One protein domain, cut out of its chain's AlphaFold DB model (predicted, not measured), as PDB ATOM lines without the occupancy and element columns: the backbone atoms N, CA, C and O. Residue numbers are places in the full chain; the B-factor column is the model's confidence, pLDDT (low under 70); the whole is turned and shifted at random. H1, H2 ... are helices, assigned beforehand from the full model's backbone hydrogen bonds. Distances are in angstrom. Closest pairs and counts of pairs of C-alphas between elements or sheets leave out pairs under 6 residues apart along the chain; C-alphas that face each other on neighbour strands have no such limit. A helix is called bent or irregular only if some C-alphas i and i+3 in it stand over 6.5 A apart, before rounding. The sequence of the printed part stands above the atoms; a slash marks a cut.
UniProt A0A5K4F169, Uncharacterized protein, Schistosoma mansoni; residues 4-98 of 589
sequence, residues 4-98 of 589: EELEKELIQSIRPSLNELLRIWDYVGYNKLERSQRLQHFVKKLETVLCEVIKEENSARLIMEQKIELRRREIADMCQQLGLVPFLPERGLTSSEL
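AT A GLANCE: This is residues 4 to 98 of the 589 residues of an uncharacterized protein of Schistosoma mansoni (UniProt A0A5K4F169). One very long helix, H2, makes the length of a rod; the bent helix H1 folds back at one end, its residues 4 to 17 sticking out, and at the other end a loop folds back to short H3, which packs on H2. The 95 printed residues, all helix by class, have named helices H1, H2, H3 in chain order and no named strand. The whole is extended, radius of gyration of the C-alphas 24.4 A, spanning 79 by 22 by 16 A.

HOW THE PARTS SIT: H1, residues 4 to 28, assigned as one helix by its hydrogen bonds, is bent: C-alphas 13 and 16 are 6.9 A apart, and arms H1a, residues 4 to 13, and H1b, residues 16 to 28, stand at a steep tilt of 41 degrees. H1b and H2, residues 32 to 81, are close but not clearly touching, closest C-alphas Trp 25 and Arg 35, 7.3 A, and run opposite ways at a shallow tilt of 24 degrees. H2 touches H3, residues 95 to 98, with residues 64 to 68 alone, closest C-alphas Glu 65 and Ser 95, 7.2 A. Every O i to N i+4 pair is within hydrogen-bond range in H1a, H1b and H2; H3 is too short for one.

IN THESE COORDINATES: H1a, 14.2 A, begins at C-alpha 4 (-49.137, -92.059, 454.533); H1b measures 18.7 A, H2 72.5 A; H3, 5.1 A, ends at C-alpha 98 (-72.620, -103.482, 447.158).

THE WHOLE: The farthest C-alphas, Gly 29 and Gly 83, are 78.7 A apart. The H2 to H3 link is long. The printed part has no cut; no printed residue is under 70 in pLDDT.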
ATOM      1  N   GLU A   4     -50.528 -92.178 454.095       81.82
ATOM      2  CA  GLU A   4     -49.137 -92.059 454.533       81.82
ATOM      3  C   GLU A   4     -48.298 -93.328 454.319       81.82
ATOM      4  O   GLU A   4     -47.103 -93.228 454.044       81.82
ATOM      5  N   GLU A   5     -48.874 -94.524 454.469       83.80
ATOM      6  CA  GLU A   5     -48.159 -95.786 454.227       83.80
ATOM      7  C   GLU A   5     -47.876 -95.964 452.737       83.80
ATOM      8  O   GLU A   5     -46.739 -96.249 452.361       83.80
ATOM      9  N   LEU A   6     -48.879 -95.702 451.894       77.56
ATOM     10  CA  LEU A   6     -48.744 -95.732 450.436       77.56
ATOM     11  C   LEU A   6     -47.683 -94.739 449.949       77.56
ATOM     12  O   LEU A   6     -46.840 -95.079 449.118       77.56
ATOM     13  N   GLU A   7     -47.685 -93.519 450.491       82.28
ATOM     14  CA  GLU A   7     -46.665 -92.516 450.186       82.28
ATOM     15  C   GLU A   7     -45.263 -92.979 450.612       82.28
ATOM     16  O   GLU A   7     -44.309 -92.847 449.840       82.28
ATOM     17  N   LYS A   8     -45.119 -93.564 451.811       85.83
ATOM     18  CA  LYS A   8     -43.839 -94.105 452.301       85.83
ATOM     19  C   LYS A   8     -43.330 -95.248 451.421       85.83
ATOM     20  O   LYS A   8     -42.148 -95.236 451.072       85.83
ATOM     21  N   GLU A   9     -44.184 -96.196 451.038       85.87
ATOM     22  CA  GLU A   9     -43.819 -97.299 450.141       85.87
ATOM     23  C   GLU A   9     -43.409 -96.796 448.755       85.87
ATOM     24  O   GLU A   9     -42.361 -97.191 448.232       85.87
ATOM     25  N   LEU A  10     -44.171 -95.856 448.185       82.42
ATOM     26  CA  LEU A  10     -43.857 -95.263 446.889       82.42
ATOM     27  C   LEU A  10     -42.495 -94.556 446.925       82.42
ATOM     28  O   LEU A  10     -41.634 -94.822 446.082       82.42
ATOM     29  N   ILE A  11     -42.246 -93.716 447.934       85.21
ATOM     30  CA  ILE A  11     -40.960 -93.025 448.106       85.21
ATOM     31  C   ILE A  11     -39.820 -94.033 448.296       85.21
ATOM     32  O   ILE A  11     -38.745 -93.870 447.710       85.21
ATOM     33  N   GLN A  12     -40.034 -95.076 449.100       87.35
ATOM     34  CA  GLN A  12     -39.018 -96.088 449.372       87.35
ATOM     35  C   GLN A  12     -38.686 -96.928 448.132       87.35
ATOM     36  O   GLN A  12     -37.520 -97.276 447.948       87.35
ATOM     37  N   SER A  13     -39.659 -97.192 447.255       85.70
ATOM     38  CA  SER A  13     -39.443 -97.913 445.992       85.70
ATOM     39  C   SER A  13     -38.638 -97.104 444.964       85.70
ATOM     40  O   SER A  13     -37.817 -97.659 444.235       85.70
ATOM     41  N   ILE A  14     -38.800 -95.775 444.939       85.69
ATOM     42  CA  ILE A  14     -38.125 -94.885 443.978       85.69
ATOM     43  C   ILE A  14     -36.723 -94.478 444.463       85.69
ATOM     44  O   ILE A  14     -35.827 -94.210 443.657       85.69
ATOM     45  N   ARG A  15     -36.500 -94.443 445.782       87.94
ATOM     46  CA  ARG A  15     -35.251 -93.978 446.408       87.94
ATOM     47  C   ARG A  15     -33.975 -94.689 445.905       87.94
ATOM     48  O   ARG A  15     -33.008 -93.973 445.637       87.94
ATOM     49  N   PRO A  16     -33.916 -96.026 445.726       89.44
ATOM     50  CA  PRO A  16     -32.743 -96.699 445.156       89.44
ATOM     51  C   PRO A  16     -32.414 -96.227 443.735       89.44
ATOM     52  O   PRO A  16     -31.260 -95.917 443.443       89.44
ATOM     53  N   SER A  17     -33.430 -96.093 442.881       84.51
ATOM     54  CA  SER A  17     -33.282 -95.623 441.498       84.51
ATOM     55  C   SER A  17     -32.820 -94.166 441.436       84.51
ATOM     56  O   SER A  17     -31.992 -93.808 440.600       84.51
ATOM     57  N   LEU A  18     -33.301 -93.325 442.359       83.36
ATOM     58  CA  LEU A  18     -32.838 -91.945 442.500       83.36
ATOM     59  C   LEU A  18     -31.361 -91.885 442.929       83.36
ATOM     60  O   LEU A  18     -30.599 -91.094 442.380       83.36
ATOM     61  N   ASN A  19     -30.942 -92.728 443.880       86.50
ATOM     62  CA  ASN A  19     -29.547 -92.792 444.330       86.50
ATOM     63  C   ASN A  19     -28.600 -93.218 443.203       86.50
ATOM     64  O   ASN A  19     -27.511 -92.660 443.071       86.50
ATOM     65  N   GLU A  20     -29.015 -94.175 442.376       87.39
ATOM     66  CA  GLU A  20     -28.227 -94.597 441.219       87.39
ATOM     67  C   GLU A  20     -28.138 -93.486 440.160       87.39
ATOM     68  O   GLU A  20     -27.058 -93.198 439.643       87.39
ATOM     69  N   LEU A  21     -29.236 -92.765 439.908       82.90
ATOM     70  CA  LEU A  21     -29.243 -91.596 439.024       82.90
ATOM     71  C   LEU A  21     -28.294 -90.490 439.519       82.90
ATOM     72  O   LEU A  21     -27.573 -89.891 438.718       82.90
ATOM     73  N   LEU A  22     -28.251 -90.247 440.835       82.14
ATOM     74  CA  LEU A  22     -27.316 -89.304 441.452       82.14
ATOM     75  C   LEU A  22     -25.857 -89.740 441.258       82.14
ATOM     76  O   LEU A  22     -25.044 -88.911 440.849       82.14
ATOM     77  N   ARG A  23     -25.533 -91.029 441.448       87.53
ATOM     78  CA  ARG A  23     -24.183 -91.570 441.182       87.53
ATOM     79  C   ARG A  23     -23.753 -91.369 439.732       87.53
ATOM     80  O   ARG A  23     -22.616 -90.974 439.483       87.53
ATOM     81  N   ILE A  24     -24.656 -91.594 438.777       85.71
ATOM     82  CA  ILE A  24     -24.386 -91.354 437.352       85.71
ATOM     83  C   ILE A  24     -24.116 -89.865 437.103       85.71
ATOM     84  O   ILE A  24     -23.184 -89.514 436.381       85.71
ATOM     85  N   TRP A  25     -24.894 -88.963 437.705       85.23
ATOM     86  CA  TRP A  25     -24.687 -87.520 437.543       85.23
ATOM     87  C   TRP A  25     -23.401 -87.010 438.190       85.23
ATOM     88  O   TRP A  25     -22.801 -86.067 437.666       85.23
ATOM     89  N   ASP A  26     -22.982 -87.610 439.303       85.75
ATOM     90  CA  ASP A  26     -21.688 -87.342 439.932       85.75
ATOM     91  C   ASP A  26     -20.534 -87.826 439.048       85.75
ATOM     92  O   ASP A  26     -19.563 -87.094 438.874       85.75
ATOM     93  N   TYR A  27     -20.675 -88.996 438.415       87.71
ATOM     94  CA  TYR A  27     -19.681 -89.531 437.482       87.71
ATOM     95  C   TYR A  27     -19.538 -88.687 436.203       87.71
ATOM     96  O   TYR A  27     -18.426 -88.445 435.742       87.71
ATOM     97  N   VAL A  28     -20.651 -88.215 435.628       84.57
ATOM     98  CA  VAL A  28     -20.637 -87.402 434.395       84.57
ATOM     99  C   VAL A  28     -20.279 -85.933 434.664       84.57
ATOM    100  O   VAL A  28     -19.810 -85.239 433.766       84.57
ATOM    101  N   GLY A  29     -20.480 -85.443 435.891       83.38
ATOM    102  CA  GLY A  29     -20.159 -84.065 436.270       83.38
ATOM    103  C   GLY A  29     -21.216 -83.027 435.872       83.38
ATOM    104  O   GLY A  29     -20.876 -81.866 435.655       83.38
ATOM    105  N   TYR A  30     -22.498 -83.408 435.784       79.53
ATOM    106  CA  TYR A  30     -23.576 -82.463 435.443       79.53
ATOM    107  C   TYR A  30     -23.710 -81.331 436.471       79.53
ATOM    108  O   TYR A  30     -23.700 -81.578 437.685       79.53
ATOM    109  N   ASN A  31     -23.919 -80.101 435.992       83.88
ATOM    110  CA  ASN A  31     -24.106 -78.927 436.848       83.88
ATOM    111  C   ASN A  31     -25.479 -78.946 437.563       83.88
ATOM    112  O   ASN A  31     -26.381 -79.711 437.216       83.88
ATOM    113  N   LYS A  32     -25.673 -78.097 438.584       80.85
ATOM    114  CA  LYS A  32     -26.924 -78.077 439.378       80.85
ATOM    115  C   LYS A  32     -28.180 -77.824 438.527       80.85
ATOM    116  O   LYS A  32     -29.223 -78.410 438.811       80.85
ATOM    117  N   LEU A  33     -28.082 -76.982 437.496       82.19
ATOM    118  CA  LEU A  33     -29.204 -76.650 436.614       82.19
ATOM    119  C   LEU A  33     -29.598 -77.857 435.747       82.19
ATOM    120  O   LEU A  33     -30.773 -78.201 435.672       82.19
ATOM    121  N   GLU A  34     -28.617 -78.545 435.167       83.27
ATOM    122  CA  GLU A  34     -28.799 -79.756 434.364       83.27
ATOM    123  C   GLU A  34     -29.393 -80.909 435.177       83.27
ATOM    124  O   GLU A  34     -30.278 -81.615 434.686       83.27
ATOM    125  N   ARG A  35     -28.941 -81.094 436.426       83.64
ATOM    126  CA  ARG A  35     -29.531 -82.068 437.358       83.64
ATOM    127  C   ARG A  35     -30.995 -81.734 437.641       83.64
ATOM    128  O   ARG A  35     -31.840 -82.617 437.563       83.64
ATOM    129  N   SER A  36     -31.313 -80.463 437.903       82.91
ATOM    130  CA  SER A  36     -32.694 -80.013 438.137       82.91
ATOM    131  C   SER A  36     -33.593 -80.225 436.918       82.91
ATOM    132  O   SER A  36     -34.726 -80.669 437.072       82.91
ATOM    133  N   GLN A  37     -33.102 -79.936 435.711       86.05
ATOM    134  CA  GLN A  37     -33.850 -80.154 434.469       86.05
ATOM    135  C   GLN A  37     -34.105 -81.645 434.219       86.05
ATOM    136  O   GLN A  37     -35.229 -82.035 433.903       86.05
ATOM    137  N   ARG A  38     -33.088 -82.498 434.404       83.30
ATOM    138  CA  ARG A  38     -33.242 -83.957 434.286       83.30
ATOM    139  C   ARG A  38     -34.167 -84.525 435.365       83.30
ATOM    140  O   ARG A  38     -34.975 -85.397 435.061       83.30
ATOM    141  N   LEU A  39     -34.103 -84.004 436.593       84.46
ATOM    142  CA  LEU A  39     -35.020 -84.379 437.670       84.46
ATOM    143  C   LEU A  39     -36.459 -83.960 437.354       84.46
ATOM    144  O   LEU A  39     -37.359 -84.778 437.481       84.46
ATOM    145  N   GLN A  40     -36.684 -82.731 436.877       86.94
ATOM    146  CA  GLN A  40     -38.003 -82.294 436.406       86.94
ATOM    147  C   GLN A  40     -38.525 -83.181 435.276       86.94
ATOM    148  O   GLN A  40     -39.707 -83.506 435.255       86.94
ATOM    149  N   HIS A  41     -37.658 -83.606 434.353       87.91
ATOM    150  CA  HIS A  41     -38.042 -84.545 433.304       87.91
ATOM    151  C   HIS A  41     -38.494 -85.900 433.878       87.91
ATOM    152  O   HIS A  41     -39.515 -86.434 433.448       87.91
ATOM    153  N   PHE A  42     -37.783 -86.430 434.880       85.74
ATOM    154  CA  PHE A  42     -38.178 -87.648 435.593       85.74
ATOM    155  C   PHE A  42     -39.494 -87.478 436.367       85.74
ATOM    156  O   PHE A  42     -40.376 -88.323 436.242       85.74
ATOM    157  N   VAL A  43     -39.672 -86.372 437.098       86.67
ATOM    158  CA  VAL A  43     -40.929 -86.050 437.799       86.67
ATOM    159  C   VAL A  43     -42.085 -85.973 436.807       86.67
ATOM    160  O   VAL A  43     -43.095 -86.632 437.009       86.67
ATOM    161  N   LYS A  44     -41.905 -85.287 435.675       90.24
ATOM    162  CA  LYS A  44     -42.909 -85.233 434.607       90.24
ATOM    163  C   LYS A  44     -43.240 -86.625 434.057       90.24
ATOM    164  O   LYS A  44     -44.393 -86.904 433.729       90.24
ATOM    165  N   LYS A  45     -42.248 -87.519 433.952       90.20
ATOM    166  CA  LYS A  45     -42.464 -88.916 433.547       90.20
ATOM    167  C   LYS A  45     -43.275 -89.682 434.599       90.20
ATOM    168  O   LYS A  45     -44.204 -90.381 434.212       90.20
ATOM    169  N   LEU A  46     -42.979 -89.515 435.890       87.78
ATOM    170  CA  LEU A  46     -43.756 -90.103 436.990       87.78
ATOM    171  C   LEU A  46     -45.190 -89.568 437.039       87.78
ATOM    172  O   LEU A  46     -46.118 -90.358 437.145       87.78
ATOM    173  N   GLU A  47     -45.384 -88.255 436.903       89.72
ATOM    174  CA  GLU A  47     -46.709 -87.629 436.811       89.72
ATOM    175  C   GLU A  47     -47.510 -88.207 435.643       89.72
ATOM    176  O   GLU A  47     -48.696 -88.493 435.787       89.72
ATOM    177  N   THR A  48     -46.854 -88.425 434.497       93.20
ATOM    178  CA  THR A  48     -47.485 -89.044 433.324       93.20
ATOM    179  C   THR A  48     -47.952 -90.465 433.643       93.20
ATOM    180  O   THR A  48     -49.112 -90.778 433.394       93.20
ATOM    181  N   VAL A  49     -47.094 -91.291 434.254       92.29
ATOM    182  CA  VAL A  49     -47.434 -92.672 434.642       92.29
ATOM    183  C   VAL A  49     -48.538 -92.700 435.705       92.29
ATOM    184  O   VAL A  49     -49.482 -93.469 435.580       92.29
ATOM    185  N   LEU A  50     -48.488 -91.834 436.721       89.11
ATOM    186  CA  LEU A  50     -49.541 -91.754 437.737       89.11
ATOM    187  C   LEU A  50     -50.879 -91.319 437.125       89.11
ATOM    188  O   LEU A  50     -51.921 -91.868 437.467       89.11
ATOM    189  N   CYS A  51     -50.863 -90.377 436.179       93.15
ATOM    190  CA  CYS A  51     -52.061 -90.010 435.428       93.15
ATOM    191  C   CYS A  51     -52.595 -91.176 434.583       93.15
ATOM    192  O   CYS A  51     -53.808 -91.287 434.417       93.15
ATOM    193  N   GLU A  52     -51.725 -92.026 434.033       94.39
ATOM    194  CA  GLU A  52     -52.123 -93.251 433.328       94.39
ATOM    195  C   GLU A  52     -52.783 -94.251 434.291       94.39
ATOM    196  O   GLU A  52     -53.898 -94.686 434.016       94.39
ATOM    197  N   VAL A  53     -52.187 -94.504 435.462       93.11
ATOM    198  CA  VAL A  53     -52.757 -95.379 436.506       93.11
ATOM    199  C   VAL A  53     -54.101 -94.853 437.019       93.11
ATOM    200  O   VAL A  53     -55.057 -95.609 437.141       93.11
ATOM    201  N   ILE A  54     -54.233 -93.544 437.261       92.96
ATOM    202  CA  ILE A  54     -55.508 -92.934 437.678       92.96
ATOM    203  C   ILE A  54     -56.582 -93.105 436.597       92.96
ATOM    204  O   ILE A  54     -57.756 -93.303 436.916       92.96
ATOM    205  N   LYS A  55     -56.220 -93.000 435.312       94.09
ATOM    206  CA  LYS A  55     -57.162 -93.246 434.208       94.09
ATOM    207  C   LYS A  55     -57.586 -94.710 434.164       94.09
ATOM    208  O   LYS A  55     -58.769 -94.973 433.967       94.09
ATOM    209  N   GLU A  56     -56.650 -95.630 434.367       94.01
ATOM    210  CA  GLU A  56     -56.923 -97.065 434.441       94.01
ATOM    211  C   GLU A  56     -57.850 -97.397 435.621       94.01
ATOM    212  O   GLU A  56     -58.903 -97.999 435.413       94.01
ATOM    213  N   GLU A  57     -57.566 -96.892 436.822       91.07
ATOM    214  CA  GLU A  57     -58.394 -97.116 438.014       91.07
ATOM    215  C   GLU A  57     -59.801 -96.516 437.859       91.07
ATOM    216  O   GLU A  57     -60.812 -97.144 438.177       91.07
ATOM    217  N   ASN A  58     -59.907 -95.316 437.276       92.57
ATOM    218  CA  ASN A  58     -61.206 -94.734 436.938       92.57
ATOM    219  C   ASN A  58     -61.967 -95.565 435.898       92.57
ATOM    220  O   ASN A  58     -63.194 -95.648 435.975       92.57
ATOM    221  N   SER A  59     -61.267 -96.183 434.940       95.04
ATOM    222  CA  SER A  59     -61.901 -97.080 433.972       95.04
ATOM    223  C   SER A  59     -62.404 -98.364 434.645       95.04
ATOM    224  O   SER A  59     -63.535 -98.776 434.386       95.04
ATOM    225  N   ALA A  60     -61.645 -98.932 435.592       91.97
ATOM    226  CA  ALA A  60     -62.058-100.084 436.391       91.97
ATOM    227  C   ALA A  60     -63.273 -99.765 437.281       91.97
ATOM    228  O   ALA A  60     -64.233-100.540 437.304       91.97
ATOM    229  N   ARG A  61     -63.297 -98.595 437.939       90.35
ATOM    230  CA  ARG A  61     -64.463 -98.112 438.703       90.35
ATOM    231  C   ARG A  61     -65.706 -97.986 437.824       90.35
ATOM    232  O   ARG A  61     -66.773 -98.445 438.223       90.35
ATOM    233  N   LEU A  62     -65.578 -97.405 436.629       93.29
ATOM    234  CA  LEU A  62     -66.701 -97.269 435.698       93.29
ATOM    235  C   LEU A  62     -67.241 -98.641 435.265       93.29
ATOM    236  O   LEU A  62     -68.453 -98.846 435.244       93.29
ATOM    237  N   ILE A  63     -66.353 -99.596 434.970       93.72
ATOM    238  CA  ILE A  63     -66.733-100.982 434.656       93.72
ATOM    239  C   ILE A  63     -67.459-101.624 435.846       93.72
ATOM    240  O   ILE A  63     -68.473-102.296 435.665       93.72
ATOM    241  N   MET A  64     -66.973-101.412 437.071       90.74
ATOM    242  CA  MET A  64     -67.592-101.931 438.290       90.74
ATOM    243  C   MET A  64     -69.005-101.371 438.505       90.74
ATOM    244  O   MET A  64     -69.934-102.127 438.777       90.74
ATOM    245  N   GLU A  65     -69.192-100.062 438.326       90.77
ATOM    246  CA  GLU A  65     -70.499 -99.397 438.421       90.77
ATOM    247  C   GLU A  65     -71.483 -99.910 437.365       90.77
ATOM    248  O   GLU A  65     -72.643-100.176 437.679       90.77
ATOM    249  N   GLN A  66     -71.017-100.128 436.132       94.22
ATOM    250  CA  GLN A  66     -71.829-100.735 435.076       94.22
ATOM    251  C   GLN A  66     -72.270-102.157 435.437       94.22
ATOM    252  O   GLN A  66     -73.436-102.499 435.244       94.22
ATOM    253  N   LYS A  67     -71.367-102.977 435.992       94.13
ATOM    254  CA  LYS A  67     -71.706-104.330 436.452       94.13
ATOM    255  C   LYS A  67     -72.723-104.302 437.601       94.13
ATOM    256  O   LYS A  67     -73.663-105.088 437.579       94.13
ATOM    257  N   ILE A  68     -72.577-103.386 438.562       91.21
ATOM    258  CA  ILE A  68     -73.526-103.212 439.677       91.21
ATOM    259  C   ILE A  68     -74.913-102.863 439.139       91.21
ATOM    260  O   ILE A  68     -75.909-103.436 439.572       91.21
ATOM    261  N   GLU A  69     -74.991-101.935 438.187       91.92
ATOM    262  CA  GLU A  69     -76.260-101.513 437.595       91.92
ATOM    263  C   GLU A  69     -76.911-102.627 436.762       91.92
ATOM    264  O   GLU A  69     -78.130-102.799 436.785       91.92
ATOM    265  N   LEU A  70     -76.107-103.429 436.061       91.92
ATOM    266  CA  LEU A  70     -76.580-104.628 435.377       91.92
ATOM    267  C   LEU A  70     -77.137-105.649 436.379       91.92
ATOM    268  O   LEU A  70     -78.273-106.083 436.219       91.92
ATOM    269  N   ARG A  71     -76.409-105.938 437.464       88.66
ATOM    270  CA  ARG A  71     -76.835-106.882 438.507       88.66
ATOM    271  C   ARG A  71     -78.083-106.409 439.256       88.66
ATOM    272  O   ARG A  71     -78.973-107.202 439.542       88.66
ATOM    273  N   ARG A  72     -78.210-105.102 439.513       90.28
ATOM    274  CA  ARG A  72     -79.432-104.488 440.065       90.28
ATOM    275  C   ARG A  72     -80.639-104.714 439.169       90.28
ATOM    276  O   ARG A  72     -81.707-105.038 439.679       90.28
ATOM    277  N   ARG A  73     -80.470-104.551 437.855       89.35
ATOM    278  CA  ARG A  73     -81.532-104.810 436.879       89.35
ATOM    279  C   ARG A  73     -81.911-106.286 436.858       89.35
ATOM    280  O   ARG A  73     -83.088-106.589 436.961       89.35
ATOM    281  N   GLU A  74     -80.926-107.182 436.841       88.50
ATOM    282  CA  GLU A  74     -81.161-108.630 436.915       88.50
ATOM    283  C   GLU A  74     -81.945-109.026 438.172       88.50
ATOM    284  O   GLU A  74     -82.917-109.771 438.090       88.50
ATOM    285  N   ILE A  75     -81.567-108.495 439.337       89.58
ATOM    286  CA  ILE A  75     -82.269-108.750 440.601       89.58
ATOM    287  C   ILE A  75     -83.674-108.158 440.581       89.58
ATOM    288  O   ILE A  75     -84.604-108.813 441.039       89.58
ATOM    289  N   ALA A  76     -83.857-106.945 440.052       87.29
ATOM    290  CA  ALA A  76     -85.180-106.341 439.917       87.29
ATOM    291  C   ALA A  76     -86.091-107.190 439.016       87.29
ATOM    292  O   ALA A  76     -87.228-107.471 439.396       87.29
ATOM    293  N   ASP A  77     -85.564-107.674 437.890       85.75
ATOM    294  CA  ASP A  77     -86.273-108.545 436.955       85.75
ATOM    295  C   ASP A  77     -86.595-109.909 437.594       85.75
ATOM    296  O   ASP A  77     -87.691-110.437 437.410       85.75
ATOM    297  N   MET A  78     -85.677-110.480 438.381       81.98
ATOM    298  CA  MET A  78     -85.889-111.733 439.121       81.98
ATOM    299  C   MET A  78     -86.899-111.573 440.265       81.98
ATOM    300  O   MET A  78     -87.774-112.423 440.429       81.98
ATOM    301  N   CYS A  79     -86.832-110.476 441.028       84.84
ATOM    302  CA  CYS A  79     -87.825-110.123 442.044       84.84
ATOM    303  C   CYS A  79     -89.210-109.964 441.410       84.84
ATOM    304  O   CYS A  79     -90.179-110.512 441.930       84.84
ATOM    305  N   GLN A  80     -89.301-109.283 440.264       83.69
ATOM    306  CA  GLN A  80     -90.551-109.131 439.524       83.69
ATOM    307  C   GLN A  80     -91.090-110.486 439.042       83.69
ATOM    308  O   GLN A  80     -92.270-110.764 439.243       83.69
ATOM    309  N   GLN A  81     -90.238-111.346 438.469       77.75
ATOM    310  CA  GLN A  81     -90.614-112.701 438.038       77.75
ATOM    311  C   GLN A  81     -91.117-113.569 439.200       77.75
ATOM    312  O   GLN A  81     -92.063-114.328 439.033       77.75
ATOM    313  N   LEU A  82     -90.492-113.470 440.377       77.82
ATOM    314  CA  LEU A  82     -90.874-114.231 441.572       77.82
ATOM    315  C   LEU A  82     -92.051-113.603 442.346       77.82
ATOM    316  O   LEU A  82     -92.483-114.184 443.347       77.82
ATOM    317  N   GLY A  83     -92.549-112.432 441.933       76.02
ATOM    318  CA  GLY A  83     -93.572-111.679 442.665       76.02
ATOM    319  C   GLY A  83     -93.102-111.187 444.040       76.02
ATOM    320  O   GLY A  83     -93.905-111.066 444.962       76.02
ATOM    321  N   LEU A  84     -91.797-110.958 444.205       81.38
ATOM    322  CA  LEU A  84     -91.178-110.484 445.440       81.38
ATOM    323  C   LEU A  84     -90.973-108.969 445.411       81.38
ATOM    324  O   LEU A  84     -90.849-108.346 444.357       81.38
ATOM    325  N   VAL A  85     -90.896-108.377 446.602       84.77
ATOM    326  CA  VAL A  85     -90.580-106.954 446.763       84.77
ATOM    327  C   VAL A  85     -89.195-106.665 446.154       84.77
ATOM    328  O   VAL A  85     -88.263-107.441 446.397       84.77
ATOM    329  N   PRO A  86     -89.032-105.571 445.378       84.29
ATOM    330  CA  PRO A  86     -87.737-105.179 444.830       84.29
ATOM    331  C   PRO A  86     -86.668-105.076 445.920       84.29
ATOM    332  O   PRO A  86     -86.874-104.427 446.948       84.29
ATOM    333  N   PHE A  87     -85.522-105.717 445.694       87.92
ATOM    334  CA  PHE A  87     -84.415-105.693 446.641       87.92
ATOM    335  C   PHE A  87     -83.790-104.297 446.720       87.92
ATOM    336  O   PHE A  87     -83.375-103.730 445.707       87.92
ATOM    337  N   LEU A  88     -83.694-103.764 447.939       89.57
ATOM    338  CA  LEU A  88     -83.046-102.491 448.227       89.57
ATOM    339  C   LEU A  88     -81.820-102.734 449.126       89.57
ATOM    340  O   LEU A  88     -82.003-102.980 450.319       89.57
ATOM    341  N   PRO A  89     -80.590-102.665 448.582       84.86
ATOM    342  CA  PRO A  89     -79.361-102.815 449.362       84.86
ATOM    343  C   PRO A  89     -79.201-101.736 450.442       84.86
ATOM    344  O   PRO A  89     -79.727-100.624 450.314       84.86
ATOM    345  N   GLU A  90     -78.409-102.036 451.475       87.01
ATOM    346  CA  GLU A  90     -78.065-101.071 452.523       87.01
ATOM    347  C   GLU A  90     -77.342 -99.834 451.960       87.01
ATOM    348  O   GLU A  90     -76.570 -99.893 450.998       87.01
ATOM    349  N   ARG A  91     -77.611 -98.670 452.564       82.45
ATOM    350  CA  ARG A  91     -76.993 -97.403 452.158       82.45
ATOM    351  C   ARG A  91     -75.581 -97.294 452.725       82.45
ATOM    352  O   ARG A  91     -75.365 -97.584 453.893       82.45
ATOM    353  N   GLY A  92     -74.658 -96.774 451.917       85.82
ATOM    354  CA  GLY A  92     -73.282 -96.489 452.342       85.82
ATOM    355  C   GLY A  92     -72.279 -97.622 452.110       85.82
ATOM    356  O   GLY A  92     -71.128 -97.469 452.500       85.82
ATOM    357  N   LEU A  93     -72.683 -98.715 451.459       87.73
ATOM    358  CA  LEU A  93     -71.775 -99.786 451.041       87.73
ATOM    359  C   LEU A  93     -70.752 -99.274 450.017       87.73
ATOM    360  O   LEU A  93     -71.089 -98.492 449.121       87.73
ATOM    361  N   THR A  94     -69.514 -99.758 450.110       91.05
ATOM    362  CA  THR A  94     -68.521 -99.579 449.040       91.05
ATOM    363  C   THR A  94     -68.983-100.286 447.761       91.05
ATOM    364  O   THR A  94     -69.774-101.227 447.817       91.05
ATOM    365  N   SER A  95     -68.478 -99.891 446.586       88.22
ATOM    366  CA  SER A  95     -68.861-100.532 445.314       88.22
ATOM    367  C   SER A  95     -68.640-102.055 445.328       88.22
ATOM    368  O   SER A  95     -69.449-102.803 444.783       88.22
ATOM    369  N   SER A  96     -67.582-102.530 445.990       87.25
ATOM    370  CA  SER A  96     -67.288-103.962 446.136       87.25
ATOM    371  C   SER A  96     -68.248-104.680 447.088       87.25
ATOM    372  O   SER A  96     -68.691-105.782 446.776       87.25
ATOM    373  N   GLU A  97     -68.593-104.077 448.228       92.98
ATOM    374  CA  GLU A  97     -69.576-104.646 449.165       92.98
ATOM    375  C   GLU A  97     -70.983-104.652 448.571       92.98
ATOM    376  O   GLU A  97     -71.698-105.643 448.695       92.98
ATOM    377  N   LEU A  98     -71.355-103.575 447.874       91.55
ATOM    378  CA  LEU A  98     -72.620-103.482 447.158       91.55
ATOM    379  C   LEU A  98     -72.731-104.591 446.113       91.55
ATOM    380  O   LEU A  98     -73.765-105.243 446.039       91.55
TER     381      LEU A  98